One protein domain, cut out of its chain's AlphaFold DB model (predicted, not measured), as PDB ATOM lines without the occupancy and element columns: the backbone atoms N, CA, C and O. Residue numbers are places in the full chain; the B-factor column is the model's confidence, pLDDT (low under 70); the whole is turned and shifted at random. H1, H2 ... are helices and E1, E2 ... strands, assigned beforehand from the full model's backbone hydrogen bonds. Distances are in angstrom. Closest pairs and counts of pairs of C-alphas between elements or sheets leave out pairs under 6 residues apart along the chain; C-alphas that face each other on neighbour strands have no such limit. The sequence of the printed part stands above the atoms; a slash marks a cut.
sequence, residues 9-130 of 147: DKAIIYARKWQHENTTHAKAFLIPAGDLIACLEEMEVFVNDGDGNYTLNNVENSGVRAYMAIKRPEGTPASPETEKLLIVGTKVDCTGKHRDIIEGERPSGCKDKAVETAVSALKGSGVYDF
ATOM      1  N   ASP A   9      86.078  74.556 119.476       92.00
ATOM      2  CA  ASP A   9      84.934  74.761 120.370       92.00
ATOM      3  C   ASP A   9      85.332  75.651 121.550       92.00
ATOM      4  O   ASP A   9      84.600  76.563 121.945       92.00
ATOM      5  N   LYS A  10      86.550  75.457 122.074       94.06
ATOM      6  CA  LYS A  10      87.110  76.333 123.113       94.06
ATOM      7  C   LYS A  10      87.332  77.752 122.600       94.06
ATOM      8  O   LYS A  10      86.985  78.699 123.303       94.06
ATOM      9  N   ALA A  11      87.876  77.912 121.395       89.81
ATOM     10  CA  ALA A  11      88.091  79.224 120.791       89.81
ATOM     11  C   ALA A  11      86.768  79.993 120.628       89.81
ATOM     12  O   ALA A  11      86.696  81.162 121.010       89.81
ATOM     13  N   ILE A  12      85.705  79.323 120.163       87.69
ATOM     14  CA  ILE A  12      84.351  79.892 120.062       87.69
ATOM     15  C   ILE A  12      83.839  80.326 121.439       87.69
ATOM     16  O   ILE A  12      83.345  81.446 121.585       87.69
ATOM     17  N   ILE A  13      83.965  79.473 122.462       94.88
ATOM     18  CA  ILE A  13      83.521  79.789 123.829       94.88
ATOM     19  C   ILE A  13      84.253  81.022 124.371       94.88
ATOM     20  O   ILE A  13      83.615  81.924 124.916       94.88
ATOM     21  N   TYR A  14      85.577  81.088 124.213       94.19
ATOM     22  CA  TYR A  14      86.381  82.205 124.711       94.19
ATOM     23  C   TYR A  14      86.045  83.513 123.988       94.19
ATOM     24  O   TYR A  14      85.837  84.534 124.646       94.19
ATOM     25  N   ALA A  15      85.922  83.470 122.658       89.50
ATOM     26  CA  ALA A  15      85.560  84.631 121.852       89.50
ATOM     27  C   ALA A  15      84.161  85.155 122.210       89.50
ATOM     28  O   ALA A  15      84.004  86.340 122.495       89.50
ATOM     29  N   ARG A  16      83.152  84.275 122.288       91.25
ATOM     30  CA  ARG A  16      81.781  84.664 122.658       91.25
ATOM     31  C   ARG A  16      81.699  85.255 124.057       91.25
ATOM     32  O   ARG A  16      80.971  86.221 124.259       91.25
ATOM     33  N   LYS A  17      82.454  84.701 125.011       94.88
ATOM     34  CA  LYS A  17      82.515  85.240 126.372       94.88
ATOM     35  C   LYS A  17      83.047  86.673 126.373       94.88
ATOM     36  O   LYS A  17      82.393  87.547 126.931       94.88
ATOM     37  N   TRP A  18      84.170  86.925 125.693       91.75
ATOM     38  CA  TRP A  18      84.712  88.281 125.543       91.75
ATOM     39  C   TRP A  18      83.689  89.228 124.915       91.75
ATOM     40  O   TRP A  18      83.392  90.268 125.490       91.75
ATOM     41  N   GLN A  19      83.108  88.838 123.779       88.94
ATOM     42  CA  GLN A  19      82.139  89.649 123.035       88.94
ATOM     43  C   GLN A  19      80.880  89.971 123.855       88.94
ATOM     44  O   GLN A  19      80.318  91.053 123.712       88.94
ATOM     45  N   HIS A  20      80.431  89.047 124.708       91.62
ATOM     46  CA  HIS A  20      79.277  89.255 125.583       91.62
ATOM     47  C   HIS A  20      79.594  90.178 126.765       91.62
ATOM     48  O   HIS A  20      78.786  91.034 127.111       91.62
ATOM     49  N   GLU A  21      80.765  90.013 127.382       94.44
ATOM     50  CA  GLU A  21      81.178  90.795 128.555       94.44
ATOM     51  C   GLU A  21      81.723  92.188 128.181       94.44
ATOM     52  O   GLU A  21      81.764  93.072 129.032       94.44
ATOM     53  N   ASN A  22      82.103  92.408 126.914       90.00
ATOM     54  CA  ASN A  22      82.784  93.615 126.431       90.00
ATOM     55  C   ASN A  22      82.105  94.181 125.171       90.00
ATOM     56  O   ASN A  22      82.734  94.380 124.134       90.00
ATOM     57  N   THR A  23      80.799  94.440 125.252       88.06
ATOM     58  CA  THR A  23      79.965  94.845 124.100       88.06
ATOM     59  C   THR A  23      80.356  96.181 123.466       88.06
ATOM     60  O   THR A  23      80.001  96.438 122.318       88.06
ATOM     61  N   THR A  24      81.086  97.031 124.191       86.94
ATOM     62  CA  THR A  24      81.575  98.340 123.730       86.94
ATOM     63  C   THR A  24      83.048  98.325 123.315       86.94
ATOM     64  O   THR A  24      83.630  99.390 123.133       86.94
ATOM     65  N   HIS A  25      83.659  97.145 123.204       86.81
ATOM     66  CA  HIS A  25      85.068  96.966 122.861       86.81
ATOM     67  C   HIS A  25      85.226  96.217 121.534       86.81
ATOM     68  O   HIS A  25      84.310  95.543 121.051       86.81
ATOM     69  N   ALA A  26      86.406  96.325 120.933       88.00
ATOM     70  CA  ALA A  26      86.772  95.599 119.734       88.00
ATOM     71  C   ALA A  26      86.636  94.087 119.954       88.00
ATOM     72  O   ALA A  26      87.129  93.503 120.926       88.00
ATOM     73  N   LYS A  27      85.950  93.438 119.009       86.38
ATOM     74  CA  LYS A  27      85.719  91.987 119.014       86.38
ATOM     75  C   LYS A  27      86.901  91.220 118.406       86.38
ATOM     76  O   LYS A  27      87.108  90.058 118.744       86.38
ATOM     77  N   ALA A  28      87.640  91.856 117.494       86.62
ATOM     78  CA  ALA A  28      88.803  91.310 116.801       86.62
ATOM     79  C   ALA A  28      89.642  92.440 116.178       86.62
ATOM     80  O   ALA A  28      89.138  93.542 115.964       86.62
ATOM     81  N   PHE A  29      90.894  92.134 115.835       85.19
ATOM     82  CA  PHE A  29      91.785  93.015 115.079       85.19
ATOM     83  C   PHE A  29      92.300  92.287 113.838       85.19
ATOM     84  O   PHE A  29      92.719  91.132 113.925       85.19
ATOM     85  N   LEU A  30      92.269  92.959 112.687       83.69
ATOM     86  CA  LEU A  30      92.855  92.443 111.456       83.69
ATOM     87  C   LEU A  30      94.328  92.842 111.386       83.69
ATOM     88  O   LEU A  30      94.637  93.992 111.098       83.69
ATOM     89  N   ILE A  31      95.203  91.861 111.587       84.12
ATOM     90  CA  ILE A  31      96.662  91.996 111.555       84.12
ATOM     91  C   ILE A  31      97.146  91.861 110.098       84.12
ATOM     92  O   ILE A  31      97.042  90.759 109.547       84.12
ATOM     93  N   PRO A  32      97.676  92.916 109.440       86.19
ATOM     94  CA  PRO A  32      98.233  92.772 108.098       86.19
ATOM     95  C   PRO A  32      99.440  91.829 108.078       86.19
ATOM     96  O   PRO A  32     100.341  91.923 108.909       86.19
ATOM     97  N   ALA A  33      99.495  90.933 107.092       88.06
ATOM     98  CA  ALA A  33     100.596  89.974 106.981       88.06
ATOM     99  C   ALA A  33     101.960  90.655 106.761       88.06
ATOM    100  O   ALA A  33     102.964  90.174 107.274       88.06
ATOM    101  N   GLY A  34     101.992  91.776 106.029       87.75
ATOM    102  CA  GLY A  34     103.224  92.528 105.767       87.75
ATOM    103  C   GLY A  34     103.861  93.080 107.041       87.75
ATOM    104  O   GLY A  34     105.052  92.885 107.259       87.75
ATOM    105  N   ASP A  35     103.054  93.673 107.920       87.31
ATOM    106  CA  ASP A  35     103.524  94.170 109.215       87.31
ATOM    107  C   ASP A  35     104.028  93.005 110.093       87.31
ATOM    108  O   ASP A  35     105.018  93.135 110.813       87.31
ATOM    109  N   LEU A  36     103.391  91.824 110.008       88.94
ATOM    110  CA  LEU A  36     103.783  90.644 110.790       88.94
ATOM    111  C   LEU A  36     105.135  90.114 110.320       88.94
ATOM    112  O   LEU A  36     105.973  89.761 111.145       88.94
ATOM    113  N   ILE A  37     105.352  90.088 109.005       90.81
ATOM    114  CA  ILE A  37     106.644  89.746 108.409       90.81
ATOM    115  C   ILE A  37     107.707  90.748 108.861       90.81
ATOM    116  O   ILE A  37     108.741  90.313 109.354       90.81
ATOM    117  N   ALA A  38     107.436  92.055 108.783       89.00
ATOM    118  CA  ALA A  38     108.384  93.088 109.201       89.00
ATOM    119  C   ALA A  38     108.801  92.926 110.675       89.00
ATOM    120  O   ALA A  38     109.986  92.954 111.001       89.00
ATOM    121  N   CYS A  39     107.843  92.641 111.560       91.06
ATOM    122  CA  CYS A  39     108.114  92.355 112.967       91.06
ATOM    123  C   CYS A  39     109.013  91.112 113.155       91.06
ATOM    124  O   CYS A  39     109.925  91.116 113.981       91.06
ATOM    125  N   LEU A  40     108.802  90.051 112.369       92.69
ATOM    126  CA  LEU A  40     109.639  88.843 112.408       92.69
ATOM    127  C   LEU A  40     111.038  89.059 111.805       92.69
ATOM    128  O   LEU A  40     111.993  88.416 112.250       92.69
ATOM    129  N   GLU A  41     111.178  89.949 110.820       91.56
ATOM    130  CA  GLU A  41     112.470  90.363 110.260       91.56
ATOM    131  C   GLU A  41     113.286  91.187 111.266       91.56
ATOM    132  O   GLU A  41     114.471  90.915 111.451       91.56
ATOM    133  N   GLU A  42     112.667  92.134 111.983       90.50
ATOM    134  CA  GLU A  42     113.328  92.914 113.049       90.50
ATOM    135  C   GLU A  42     113.887  92.029 114.168       90.50
ATOM    136  O   GLU A  42     114.928  92.318 114.760       90.50
ATOM    137  N   MET A  43     113.203  90.921 114.449       91.81
ATOM    138  CA  MET A  43     113.643  89.918 115.416       91.81
ATOM    139  C   MET A  43     114.752  89.001 114.880       91.81
ATOM    140  O   MET A  43     115.222  88.133 115.618       91.81
ATOM    141  N   GLU A  44     115.147  89.155 113.613       91.38
ATOM    142  CA  GLU A  44     116.050  88.263 112.874       91.38
ATOM    143  C   GLU A  44     115.548  86.809 112.839       91.38
ATOM    144  O   GLU A  44     116.336  85.875 112.685       91.38
ATOM    145  N   VAL A  45     114.236  86.602 113.007       92.69
ATOM    146  CA  VAL A  45     113.602  85.281 112.900       92.69
ATOM    147  C   VAL A  45     113.421  84.914 111.444       92.69
ATOM    148  O   VAL A  45     113.691  83.779 111.057       92.69
ATOM    149  N   PHE A  46     112.956  85.878 110.653       93.12
ATOM    150  CA  PHE A  46     112.883  85.793 109.206       93.12
ATOM    151  C   PHE A  46     114.086  86.528 108.634       93.12
ATOM    152  O   PHE A  46     114.218  87.737 108.789       93.12
ATOM    153  N   VAL A  47     114.976  85.789 107.978       90.94
ATOM    154  CA  VAL A  47     116.122  86.373 107.281       90.94
ATOM    155  C   VAL A  47     115.897  86.194 105.789       90.94
ATOM    156  O   VAL A  47     115.948  85.069 105.283       90.94
ATOM    157  N   ASN A  48     115.599  87.305 105.118       87.00
ATOM    158  CA  ASN A  48     115.411  87.370 103.674       87.00
ATOM    159  C   ASN A  48     116.760  87.183 102.965       87.00
ATOM    160  O   ASN A  48     117.736  87.856 103.304       87.00
ATOM    161  N   ASP A  49     116.824  86.277 101.992       86.81
ATOM    162  CA  ASP A  49     118.040  86.006 101.215       86.81
ATOM    163  C   ASP A  49     118.298  87.015 100.081       86.81
ATOM    164  O   ASP A  49     119.347  86.966  99.441       86.81
ATOM    165  N   GLY A  50     117.379  87.961  99.867       83.25
ATOM    166  CA  GLY A  50     117.422  88.965  98.802       83.25
ATOM    167  C   GLY A  50     116.592  88.596  97.569       83.25
ATOM    168  O   GLY A  50     116.258  89.489  96.792       83.25
ATOM    169  N   ASP A  51     116.184  87.331  97.438       86.38
ATOM    170  CA  ASP A  51     115.382  86.805  96.325       86.38
ATOM    171  C   ASP A  51     113.922  86.536  96.735       86.38
ATOM    172  O   ASP A  51     113.135  85.952  95.986       86.38
ATOM    173  N   GLY A  52     113.537  86.988  97.933       81.31
ATOM    174  CA  GLY A  52     112.199  86.802  98.487       81.31
ATOM    175  C   GLY A  52     111.996  85.456  99.180       81.31
ATOM    176  O   GLY A  52     110.868  85.169  99.590       81.31
ATOM    177  N   ASN A  53     113.051  84.651  99.358       89.50
ATOM    178  CA  ASN A  53     112.985  83.496 100.244       89.50
ATOM    179  C   ASN A  53     113.410  83.895 101.654       89.50
ATOM    180  O   ASN A  53     114.242  84.775 101.868       89.50
ATOM    181  N   TYR A  54     112.850  83.184 102.626       92.06
ATOM    182  CA  TYR A  54     113.163  83.385 104.030       92.06
ATOM    183  C   TYR A  54     113.801  82.139 104.611       92.06
ATOM    184  O   TYR A  54     113.307  81.022 104.442       92.06
ATOM    185  N   THR A  55     114.872  82.352 105.365       93.12
ATOM    186  CA  THR A  55     115.391  81.354 106.294       93.12
ATOM    187  C   THR A  55     114.883  81.652 107.700       93.12
ATOM    188  O   THR A  55     114.680  82.809 108.071       93.12
ATOM    189  N   LEU A  56     114.631  80.587 108.466       92.50
ATOM    190  CA  LEU A  56     114.159  80.682 109.844       92.50
ATOM    191  C   LEU A  56     115.334  80.589 110.809       92.50
ATOM    192  O   LEU A  56     116.120  79.644 110.738       92.50
ATOM    193  N   ASN A  57     115.403  81.519 111.755       89.56
ATOM    194  CA  ASN A  57     116.424  81.540 112.793       89.56
ATOM    195  C   ASN A  57     115.804  81.755 114.184       89.56
ATOM    196  O   ASN A  57     114.798  82.443 114.333       89.56
ATOM    197  N   ASN A  58     116.392  81.138 115.213       82.94
ATOM    198  CA  ASN A  58     116.076  81.351 116.635       82.94
ATOM    199  C   ASN A  58     114.586  81.315 117.047       82.94
ATOM    200  O   ASN A  58     114.222  81.878 118.075       82.94
ATOM    201  N   VAL A  59     113.724  80.607 116.307       86.31
ATOM    202  CA  VAL A  59     112.261  80.654 116.508       86.31
ATOM    203  C   VAL A  59     111.828  80.276 117.933       86.31
ATOM    204  O   VAL A  59     110.875  80.839 118.456       86.31
ATOM    205  N   GLU A  60     112.519  79.338 118.585       83.19
ATOM    206  CA  GLU A  60     112.096  78.794 119.888       83.19
ATOM    207  C   GLU A  60     112.222  79.787 121.053       83.19
ATOM    208  O   GLU A  60     111.476  79.673 122.023       83.19
ATOM    209  N   ASN A  61     113.111  80.777 120.935       79.94
ATOM    210  CA  ASN A  61     113.313  81.829 121.940       79.94
ATOM    211  C   ASN A  61     112.742  83.179 121.490       79.94
ATOM    212  O   ASN A  61     112.964  84.201 122.137       79.94
ATOM    213  N   SER A  62     112.020  83.189 120.377       85.50
ATOM    214  CA  SER A  62     111.472  84.394 119.781       85.50
ATOM    215  C   SER A  62     110.000  84.547 120.131       85.50
ATOM    216  O   SER A  62     109.231  83.589 120.152       85.50
ATOM    217  N   GLY A  63     109.596  85.782 120.403       89.75
ATOM    218  CA  GLY A  63     108.209  86.127 120.671       89.75
ATOM    219  C   GLY A  63     107.916  87.563 120.275       89.75
ATOM    220  O   GLY A  63     108.818  88.392 120.199       89.75
ATOM    221  N   VAL A  64     106.644  87.854 120.054       92.69
ATOM    222  CA  VAL A  64     106.157  89.222 119.891       92.69
ATOM    223  C   VAL A  64     105.381  89.623 121.136       92.69
ATOM    224  O   VAL A  64     104.786  88.776 121.810       92.69
ATOM    225  N   ARG A  65     105.367  90.916 121.442       93.75
ATOM    226  CA  ARG A  65     104.525  91.482 122.493       93.75
ATOM    227  C   ARG A  65     103.395  92.270 121.862       93.75
ATOM    228  O   ARG A  65     103.640  93.104 121.001       93.75
ATOM    229  N   ALA A  66     102.175  92.017 122.320       92.06
ATOM    230  CA  ALA A  66     101.007  92.789 121.930       92.06
ATOM    231  C   ALA A  66     100.594  93.740 123.063       92.06
ATOM    232  O   ALA A  66     100.475  93.322 124.217       92.06
ATOM    233  N   TYR A  67     100.358  95.003 122.725       90.88
ATOM    234  CA  TYR A  67      99.834  96.036 123.606       90.88
ATOM    235  C   TYR A  67      98.438  96.452 123.147       90.88
ATOM    236  O   TYR A  67      98.216  96.723 121.968       90.88
ATOM    237  N   MET A  68      97.513  96.560 124.099       90.62
ATOM    238  CA  MET A  68      96.234  97.229 123.877       90.62
ATOM    239  C   MET A  68      96.443  98.737 124.018       90.62
ATOM    240  O   MET A  68      97.008  99.197 125.011       90.62
ATOM    241  N   ALA A  69      95.989  99.503 123.036       91.12
ATOM    242  CA  ALA A  69      96.100 100.954 123.003       91.12
ATOM    243  C   ALA A  69      94.789 101.586 122.523       91.12
ATOM    244  O   ALA A  69      93.857 100.899 122.111       91.12
ATOM    245  N   ILE A  70      94.701 102.913 122.610       90.69
ATOM    246  CA  ILE A  70      93.518 103.665 122.192       90.69
ATOM    247  C   ILE A  70      93.973 104.931 121.472       90.69
ATOM    248  O   ILE A  70      94.784 105.695 121.993       90.69
ATOM    249  N   LYS A  71      93.411 105.176 120.289       90.44
ATOM    250  CA  LYS A  71      93.601 106.389 119.497       90.44
ATOM    251  C   LYS A  71      92.295 107.182 119.448       90.44
ATOM    252  O   LYS A  71      91.445 106.934 118.597       90.44
ATOM    253  N   ARG A  72      92.143 108.151 120.354       87.75
ATOM    254  CA  ARG A  72      90.979 109.054 120.426       87.75
ATOM    255  C   ARG A  72      91.327 110.401 121.078       87.75
ATOM    256  O   ARG A  72      92.348 110.472 121.761       87.75
ATOM    257  N   PRO A  73      90.496 111.449 120.912       90.19
ATOM    258  CA  PRO A  73      90.643 112.699 121.656       90.19
ATOM    259  C   PRO A  73      90.530 112.493 123.171       90.19
ATOM    260  O   PRO A  73      89.757 111.651 123.640       90.19
ATOM    261  N   GLU A  74      91.260 113.295 123.944       88.50
ATOM    262  CA  GLU A  74      91.202 113.258 125.406       88.50
ATOM    263  C   GLU A  74      89.772 113.516 125.918       88.50
ATOM    264  O   GLU A  74      89.016 114.300 125.343       88.50
ATOM    265  N   GLY A  75      89.371 112.810 126.978       87.12
ATOM    266  CA  GLY A  75      88.041 112.946 127.585       87.12
ATOM    267  C   GLY A  75      86.897 112.222 126.862       87.12
ATOM    268  O   GLY A  75      85.798 112.153 127.405       87.12
ATOM    269  N   THR A  76      87.124 111.633 125.683       88.38
ATOM    270  CA  THR A  76      86.134 110.742 125.039       88.38
ATOM    271  C   THR A  76      86.215 109.321 125.618       88.38
ATOM    272  O   THR A  76      87.265 108.976 126.166       88.38
ATOM    273  N   PRO A  77      85.153 108.488 125.579       86.44
ATOM    274  CA  PRO A  77      85.208 107.078 125.984       86.44
ATOM    275  C   PRO A  77      85.831 106.177 124.904       86.44
ATOM    276  O   PRO A  77      85.970 106.581 123.754       86.44
ATOM    277  N   ALA A  78      86.236 104.962 125.289       86.00
ATOM    278  CA  ALA A  78      86.755 103.970 124.340       86.00
ATOM    279  C   ALA A  78      85.624 103.430 123.485       86.00
ATOM    280  O   ALA A  78      84.482 103.374 123.936       86.00
ATOM    281  N   SER A  79      85.973 103.005 122.283       86.56
ATOM    282  CA  SER A  79      85.070 102.308 121.387       86.56
ATOM    283  C   SER A  79      85.864 101.337 120.515       86.56
ATOM    284  O   SER A  79      87.081 101.521 120.367       86.56
ATOM    285  N   PRO A  80      85.199 100.364 119.875       85.31
ATOM    286  CA  PRO A  80      85.855  99.409 118.988       85.31
ATOM    287  C   PRO A  80      86.693 100.078 117.888       85.31
ATOM    288  O   PRO A  80      87.745  99.574 117.515       85.31
ATOM    289  N   GLU A  81      86.258 101.240 117.392       83.56
ATOM    290  CA  GLU A  81      86.912 101.986 116.309       83.56
ATOM    291  C   GLU A  81      88.139 102.777 116.779       83.56
ATOM    292  O   GLU A  81      88.991 103.158 115.974       83.56
ATOM    293  N   THR A  82      88.216 103.064 118.078       87.50
ATOM    294  CA  THR A  82      89.332 103.806 118.679       87.50
ATOM    295  C   THR A  82      90.359 102.888 119.320       87.50
ATOM    296  O   THR A  82      91.484 103.318 119.569       87.50
ATOM    297  N   GLU A  83      90.003 101.636 119.582       90.06
ATOM    298  CA  GLU A  83      90.901 100.631 120.129       90.06
ATOM    299  C   GLU A  83      91.937 100.163 119.118       90.06
ATOM    300  O   GLU A  83      91.701 100.081 117.913       90.06
ATOM    301  N   LYS A  84      93.124  99.875 119.642       89.06
ATOM    302  CA  LYS A  84      94.326  99.563 118.887       89.06
ATOM    303  C   LYS A  84      95.011  98.337 119.474       89.06
ATOM    304  O   LYS A  84      95.111  98.205 120.692       89.06
ATOM    305  N   LEU A  85      95.522  97.483 118.596       90.44
ATOM    306  CA  LEU A  85      96.437  96.399 118.918       90.44
ATOM    307  C   LEU A  85      97.791  96.733 118.300       90.44
ATOM    308  O   LEU A  85      97.946  96.728 117.079       90.44
ATOM    309  N   LEU A  86      98.754  97.051 119.155       91.12
ATOM    310  CA  LEU A  86     100.126  97.325 118.749       91.12
ATOM    311  C   LEU A  86     100.959  96.072 118.972       91.12
ATOM    312  O   LEU A  86     100.844  95.459 120.032       91.12
ATOM    313  N   ILE A  87     101.802  95.695 118.018       91.56
ATOM    314  CA  ILE A  87     102.707  94.551 118.174       91.56
ATOM    315  C   ILE A  87     104.148  95.033 118.037       91.56
ATOM    316  O   ILE A  87     104.452  95.894 117.212       91.56
ATOM    317  N   VAL A  88     105.008  94.473 118.881       92.81
ATOM    318  CA  VAL A  88     106.434  94.784 118.971       92.81
ATOM    319  C   VAL A  88     107.224  93.480 118.948       92.81
ATOM    320  O   VAL A  88     106.876  92.523 119.652       92.81
ATOM    321  N   GLY A  89     108.286  93.434 118.146       92.38
ATOM    322  CA  GLY A  89     109.217  92.309 118.136       92.38
ATOM    323  C   GLY A  89     110.005  92.253 119.442       92.38
ATOM    324  O   GLY A  89     110.253  93.284 120.063       92.38
ATOM    325  N   THR A  90     110.402  91.065 119.900       93.69
ATOM    326  CA  THR A  90     111.213  90.955 121.122       93.69
ATOM    327  C   THR A  90     112.468  90.129 120.917       93.69
ATOM    328  O   THR A  90     112.502  89.213 120.096       93.69
ATOM    329  N   LYS A  91     113.488  90.417 121.727       91.25
ATOM    330  CA  LYS A  91     114.698  89.602 121.843       91.25
ATOM    331  C   LYS A  91     114.922  89.232 123.301       91.25
ATOM    332  O   LYS A  91     114.724  90.052 124.198       91.25
ATOM    333  N   VAL A  92     115.301  87.984 123.544       90.88
ATOM    334  CA  VAL A  92     115.636  87.523 124.893       90.88
ATOM    335  C   VAL A  92     117.006  88.076 125.271       90.88
ATOM    336  O   VAL A  92     117.981  87.865 124.552       90.88
ATOM    337  N   ASP A  93     117.075  88.801 126.383       90.19
ATOM    338  CA  ASP A  93     118.335  89.299 126.922       90.19
ATOM    339  C   ASP A  93     119.111  88.209 127.685       90.19
ATOM    340  O   ASP A  93     118.627  87.103 127.935       90.19
ATOM    341  N   CYS A  94     120.329  88.536 128.111       90.56
ATOM    342  CA  CYS A  94     121.202  87.644 128.873       90.56
ATOM    343  C   CYS A  94     120.632  87.189 130.236       90.56
ATOM    344  O   CYS A  94     121.219  86.321 130.882       90.56
ATOM    345  N   THR A  95     119.508  87.757 130.688       90.31
ATOM    346  CA  THR A  95     118.785  87.350 131.905       90.31
ATOM    347  C   THR A  95     117.560  86.480 131.612       90.31
ATOM    348  O   THR A  95     116.842  86.104 132.539       90.31
ATOM    349  N   GLY A  96     117.312  86.148 130.343       89.50
ATOM    350  CA  GLY A  96     116.149  85.377 129.917       89.50
ATOM    351  C   GLY A  96     114.875  86.214 129.770       89.50
ATOM    352  O   GLY A  96     113.787  85.648 129.671       89.50
ATOM    353  N   LYS A  97     114.965  87.552 129.778       90.56
ATOM    354  CA  LYS A  97     113.794  88.428 129.642       90.56
ATOM    355  C   LYS A  97     113.578  88.820 128.190       90.56
ATOM    356  O   LYS A  97     114.501  89.286 127.533       90.56
ATOM    357  N   HIS A  98     112.337  88.716 127.725       92.06
ATOM    358  CA  HIS A  98     111.925  89.306 126.452       92.06
ATOM    359  C   HIS A  98     111.932  90.833 126.557       92.06
ATOM    360  O   HIS A  98     111.129  91.409 127.299       92.06
ATOM    361  N   ARG A  99     112.845  91.460 125.818       92.50
ATOM    362  CA  ARG A  99     112.992  92.907 125.677       92.50
ATOM    363  C   ARG A  99     112.433  93.349 124.343       92.50
ATOM    364  O   ARG A  99     112.636  92.668 123.339       92.50
ATOM    365  N   ASP A 100     111.730  94.465 124.359       93.62
ATOM    366  CA  ASP A 100     111.044  94.984 123.188       93.62
ATOM    367  C   ASP A 100     112.061  95.644 122.251       93.62
ATOM    368  O   ASP A 100     112.940  96.384 122.691       93.62
ATOM    369  N   ILE A 101     111.958  95.358 120.956       91.00
ATOM    370  CA  ILE A 101     112.769  95.994 119.919       91.00
ATOM    371  C   ILE A 101     112.004  97.245 119.479       91.00
ATOM    372  O   ILE A 101     111.239  97.222 118.525       91.00
ATOM    373  N   ILE A 102     112.157  98.320 120.248       93.25
ATOM    374  CA  ILE A 102     111.397  99.564 120.089       93.25
ATOM    375  C   ILE A 102     112.306 100.785 120.250       93.25
ATOM    376  O   ILE A 102     113.273 100.773 121.017       93.25
ATOM    377  N   GLU A 103     111.988 101.866 119.541       89.81
ATOM    378  CA  GLU A 103     112.650 103.157 119.704       89.81
ATOM    379  C   GLU A 103     112.587 103.635 121.164       89.81
ATOM    380  O   GLU A 103     111.534 103.658 121.804       89.81
ATOM    381  N   GLY A 104     113.743 104.037 121.698       87.81
ATOM    382  CA  GLY A 104     113.861 104.500 123.080       87.81
ATOM    383  C   GLY A 104     113.936 103.384 124.127       87.81
ATOM    384  O   GLY A 104     113.935 103.693 125.324       87.81
ATOM    385  N   GLU A 105     114.043 102.113 123.717       91.12
ATOM    386  CA  GLU A 105     114.267 101.007 124.649       91.12
ATOM    387  C   GLU A 105     115.545 101.235 125.471       91.12
ATOM    388  O   GLU A 105     116.608 101.612 124.967       91.12
ATOM    389  N   ARG A 106     115.445 101.012 126.786       89.75
ATOM    390  CA  ARG A 106     116.574 101.233 127.698       89.75
ATOM    391  C   ARG A 106     117.639 100.145 127.529       89.75
ATOM    392  O   ARG A 106     117.281  98.987 127.317       89.75
ATOM    393  N   PRO A 107     118.931 100.453 127.747       87.69
ATOM    394  CA  PRO A 107     119.982  99.445 127.690       87.69
ATOM    395  C   PRO A 107     119.679  98.229 128.573       87.69
ATOM    396  O   PRO A 107     119.218  98.354 129.710       87.69
ATOM    397  N   SER A 108     119.953  97.044 128.041       87.62
ATOM    398  CA  SER A 108     119.840  95.767 128.738       87.62
ATOM    399  C   SER A 108     120.900  95.586 129.815       87.62
ATOM    400  O   SER A 108     120.671  94.884 130.797       87.62
ATOM    401  N   GLY A 109     122.053  96.238 129.647       89.38
ATOM    402  CA  GLY A 109     123.233  95.994 130.472       89.38
ATOM    403  C   GLY A 109     123.935  94.672 130.137       89.38
ATOM    404  O   GLY A 109     124.923  94.332 130.790       89.38
ATOM    405  N   CYS A 110     123.467  93.941 129.120       91.50
ATOM    406  CA  CYS A 110     124.113  92.734 128.624       91.50
ATOM    407  C   CYS A 110     125.374  93.077 127.822       91.50
ATOM    408  O   CYS A 110     125.469  94.111 127.159       91.50
ATOM    409  N   LYS A 111     126.377  92.196 127.893       92.31
ATOM    410  CA  LYS A 111     127.672  92.412 127.228       92.31
ATOM    411  C   LYS A 111     127.595  92.257 125.710       92.31
ATOM    412  O   LYS A 111     128.324  92.948 125.007       92.31
ATOM    413  N   ASP A 112     126.743  91.353 125.233       88.88
ATOM    414  CA  ASP A 112     126.533  91.084 123.806       88.88
ATOM    415  C   ASP A 112     125.821  92.230 123.074       88.88
ATOM    416  O   ASP A 112     125.918  92.318 121.852       88.88
ATOM    417  N   LYS A 113     125.141  93.113 123.820       90.56
ATOM    418  CA  LYS A 113     124.334  94.223 123.305       90.56
ATOM    419  C   LYS A 113     123.333  93.789 122.230       90.56
ATOM    420  O   LYS A 113     123.004  94.565 121.336       90.56
ATOM    421  N   ALA A 114     122.862  92.542 122.287       88.00
ATOM    422  CA  ALA A 114     122.040  91.973 121.222       88.00
ATOM    423  C   ALA A 114     120.714  92.733 121.043       88.00
ATOM    424  O   ALA A 114     120.245  92.891 119.916       88.00
ATOM    425  N   VAL A 115     120.136  93.220 122.147       86.88
ATOM    426  CA  VAL A 115     118.913  94.039 122.156       86.88
ATOM    427  C   VAL A 115     119.198  95.421 121.570       86.88
ATOM    428  O   VAL A 115     118.487  95.877 120.683       86.88
ATOM    429  N   GLU A 116     120.269  96.075 122.014       91.62
ATOM    430  CA  GLU A 116     120.655  97.412 121.566       91.62
ATOM    431  C   GLU A 116     121.014  97.443 120.078       91.62
ATOM    432  O   GLU A 116     120.660  98.396 119.385       91.62
ATOM    433  N   THR A 117     121.685  96.404 119.573       91.06
ATOM    434  CA  THR A 117     121.974  96.258 118.142       91.06
ATOM    435  C   THR A 117     120.686  96.125 117.336       91.06
ATOM    436  O   THR A 117     120.550  96.811 116.327       91.06
ATOM    437  N   ALA A 118     119.726  95.312 117.793       87.69
ATOM    438  CA  ALA A 118     118.435  95.170 117.118       87.69
ATOM    439  C   ALA A 118     117.656  96.499 117.102       87.69
ATOM    440  O   ALA A 118     117.204  96.935 116.048       87.69
ATOM    441  N   VAL A 119     117.592  97.199 118.241       86.19
ATOM    442  CA  VAL A 119     116.954  98.525 118.349       86.19
ATOM    443  C   VAL A 119     117.636  99.552 117.438       86.19
ATOM    444  O   VAL A 119     116.965 100.348 116.791       86.19
ATOM    445  N   SER A 120     118.967  99.521 117.333       88.56
ATOM    446  CA  SER A 120     119.724 100.441 116.468       88.56
ATOM    447  C   SER A 120     119.530 100.166 114.972       88.56
ATOM    448  O   SER A 120     119.828 101.035 114.156       88.56
ATOM    449  N   ALA A 121     119.065  98.969 114.610       89.25
ATOM    450  CA  ALA A 121     118.792  98.560 113.233       89.25
ATOM    451  C   ALA A 121     117.330  98.798 112.804       89.25
ATOM    452  O   ALA A 121     116.991  98.536 111.646       89.25
ATOM    453  N   LEU A 122     116.473  99.289 113.708       86.81
ATOM    454  CA  LEU A 122     115.059  99.535 113.440       86.81
ATOM    455  C   LEU A 122     114.840 100.492 112.264       86.81
ATOM    456  O   LEU A 122     115.537 101.494 112.088       86.81
ATOM    457  N   LYS A 123     113.789 100.213 111.492       81.56
ATOM    458  CA  LYS A 123     113.223 101.143 110.514       81.56
ATOM    459  C   LYS A 123     111.921 101.702 111.087       81.56
ATOM    460  O   LYS A 123     110.904 101.023 111.094       81.56
ATOM    461  N   GLY A 124     111.945 102.950 111.551       85.62
ATOM    462  CA  GLY A 124     110.819 103.539 112.284       85.62
ATOM    463  C   GLY A 124     110.872 103.198 113.775       85.62
ATOM    464  O   GLY A 124     111.954 103.010 114.322       85.62
ATOM    465  N   SER A 125     109.715 103.146 114.441       83.06
ATOM    466  CA  SER A 125     109.656 102.980 115.900       83.06
ATOM    467  C   SER A 125     109.806 101.533 116.385       83.06
ATOM    468  O   SER A 125     109.973 101.337 117.584       83.06
ATOM    469  N   GLY A 126     109.698 100.527 115.508       78.44
ATOM    470  CA  GLY A 126     109.564  99.112 115.902       78.44
ATOM    471  C   GLY A 126     108.184  98.750 116.474       78.44
ATOM    472  O   GLY A 126     107.964  97.638 116.953       78.44
ATOM    473  N   VAL A 127     107.230  99.693 116.442       79.81
ATOM    474  CA  VAL A 127     105.833  99.466 116.830       79.81
ATOM    475  C   VAL A 127     104.956  99.522 115.601       79.81
ATOM    476  O   VAL A 127     104.889 100.543 114.915       79.81
ATOM    477  N   TYR A 128     104.201  98.458 115.392       77.50
ATOM    478  CA  TYR A 128     103.272  98.352 114.281       77.50
ATOM    479  C   TYR A 128     101.837  98.436 114.806       77.50
ATOM    480  O   TYR A 128     101.469  97.732 115.750       77.50
ATOM    481  N   ASP A 129     101.026  99.307 114.200       73.75
ATOM    482  CA  ASP A 129      99.578  99.354 114.422       73.75
ATOM    483  C   ASP A 129      98.910  98.336 113.498       73.75
ATOM    484  O   ASP A 129      98.633  98.611 112.332       73.75
ATOM    485  N   PHE A 130      98.628  97.160 114.043       66.75
ATOM    486  CA  PHE A 130      98.011  96.053 113.323       66.75
ATOM    487  C   PHE A 130      96.484  96.124 113.339       66.75
ATOM    488  O   PHE A 130      95.795  95.107 113.311       66.75
TER     489      PHE A 130
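This is residues 9 to 130 of the 147 residues of an uncharacterized protein of Lacinutrix venerupis (UniProt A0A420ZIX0). A strongly twisted sheet, built on the long hairpin of E3 and E4, runs through the middle of the model, with the short strands E5 and E6 along the other side of E4; H2 packs over E4, and H3 packs over the E4 and E5 end. A small separate hairpin, E1 and E2, sits beyond H2, while H1 lies away from the other named elements and its residues 9 to 14 stick out. The printed part has 122 residues, under half of them, 60, in named elements, in the order H1, H2, E1, E2, E3, E4, E5, H3, E6. The class is mixed, helices and strands, and both sheets are antiparallel, the larger one branched at E4. The whole is loose, with a radius of gyration of the C-alphas of 17.2 A and spans of 47 by 36 by 30 A.

E3, residues 63 to 70, and E4, residues 83 to 92, form an antiparallel hairpin at 153 degrees, with N 67 and O 86 2.8 A apart, within hydrogen-bond range. On the other side of E4 are E5, residues 98 to 100, beside residues 90 to 92, and E6, residues 127 to 129, beside residues 86 to 88. N 91 and O 99 are 2.9 A apart and N 87 and O 128 3.1 A, both within hydrogen-bond range. E3, E4 and E5 make a meander, each strand the antiparallel neighbour of the one before. H2, residues 33 to 42, is on this sheet over E4 at a height of 8.5 A, along the strands at 19 degrees on the local plane; the closest C-alphas of H2 and E4, Cys 39 and Gly 89, are 5.3 A apart. H3, residues 114 to 120, is on it at a height of 9.7 A, over E4 and only just over E5, where 3 of its 7 C-alphas fall; the closest C-alphas of H3 and E4, Lys 91 and Val 115, are 6.1 A apart. E1, residues 46 to 48, and E2, residues 54 to 56, form another hairpin, with N 55 and O 47 2.9 A apart. The closest C-alphas of H2 and E1, Leu 40 and Phe 46, are 5.5 A apart. H1, residues 9 to 21, is not on the branched sheet and is apart from H2. In H1, H2 and H3 every O i to N i+4 pair is within hydrogen-bond range.

E4 measures 28.4 A and E3 22.9 A from first to last C-alpha; H1 measures 18.4 A, H2 14.4 A and H3 10.0 A. H1 begins at C-alpha 9 (84.934, 74.761, 120.370), and E6 ends at C-alpha 129 (99.578, 99.354, 114.422).

The C-alphas farthest apart, those of Asp 51 and Gly 75, are 49.1 A apart. The printed part has no cut. The links H1 to H2, E3 to E4 and E5 to H3 are long. Mean pLDDT of the printed part is 88.7, and residue 130 is under 70.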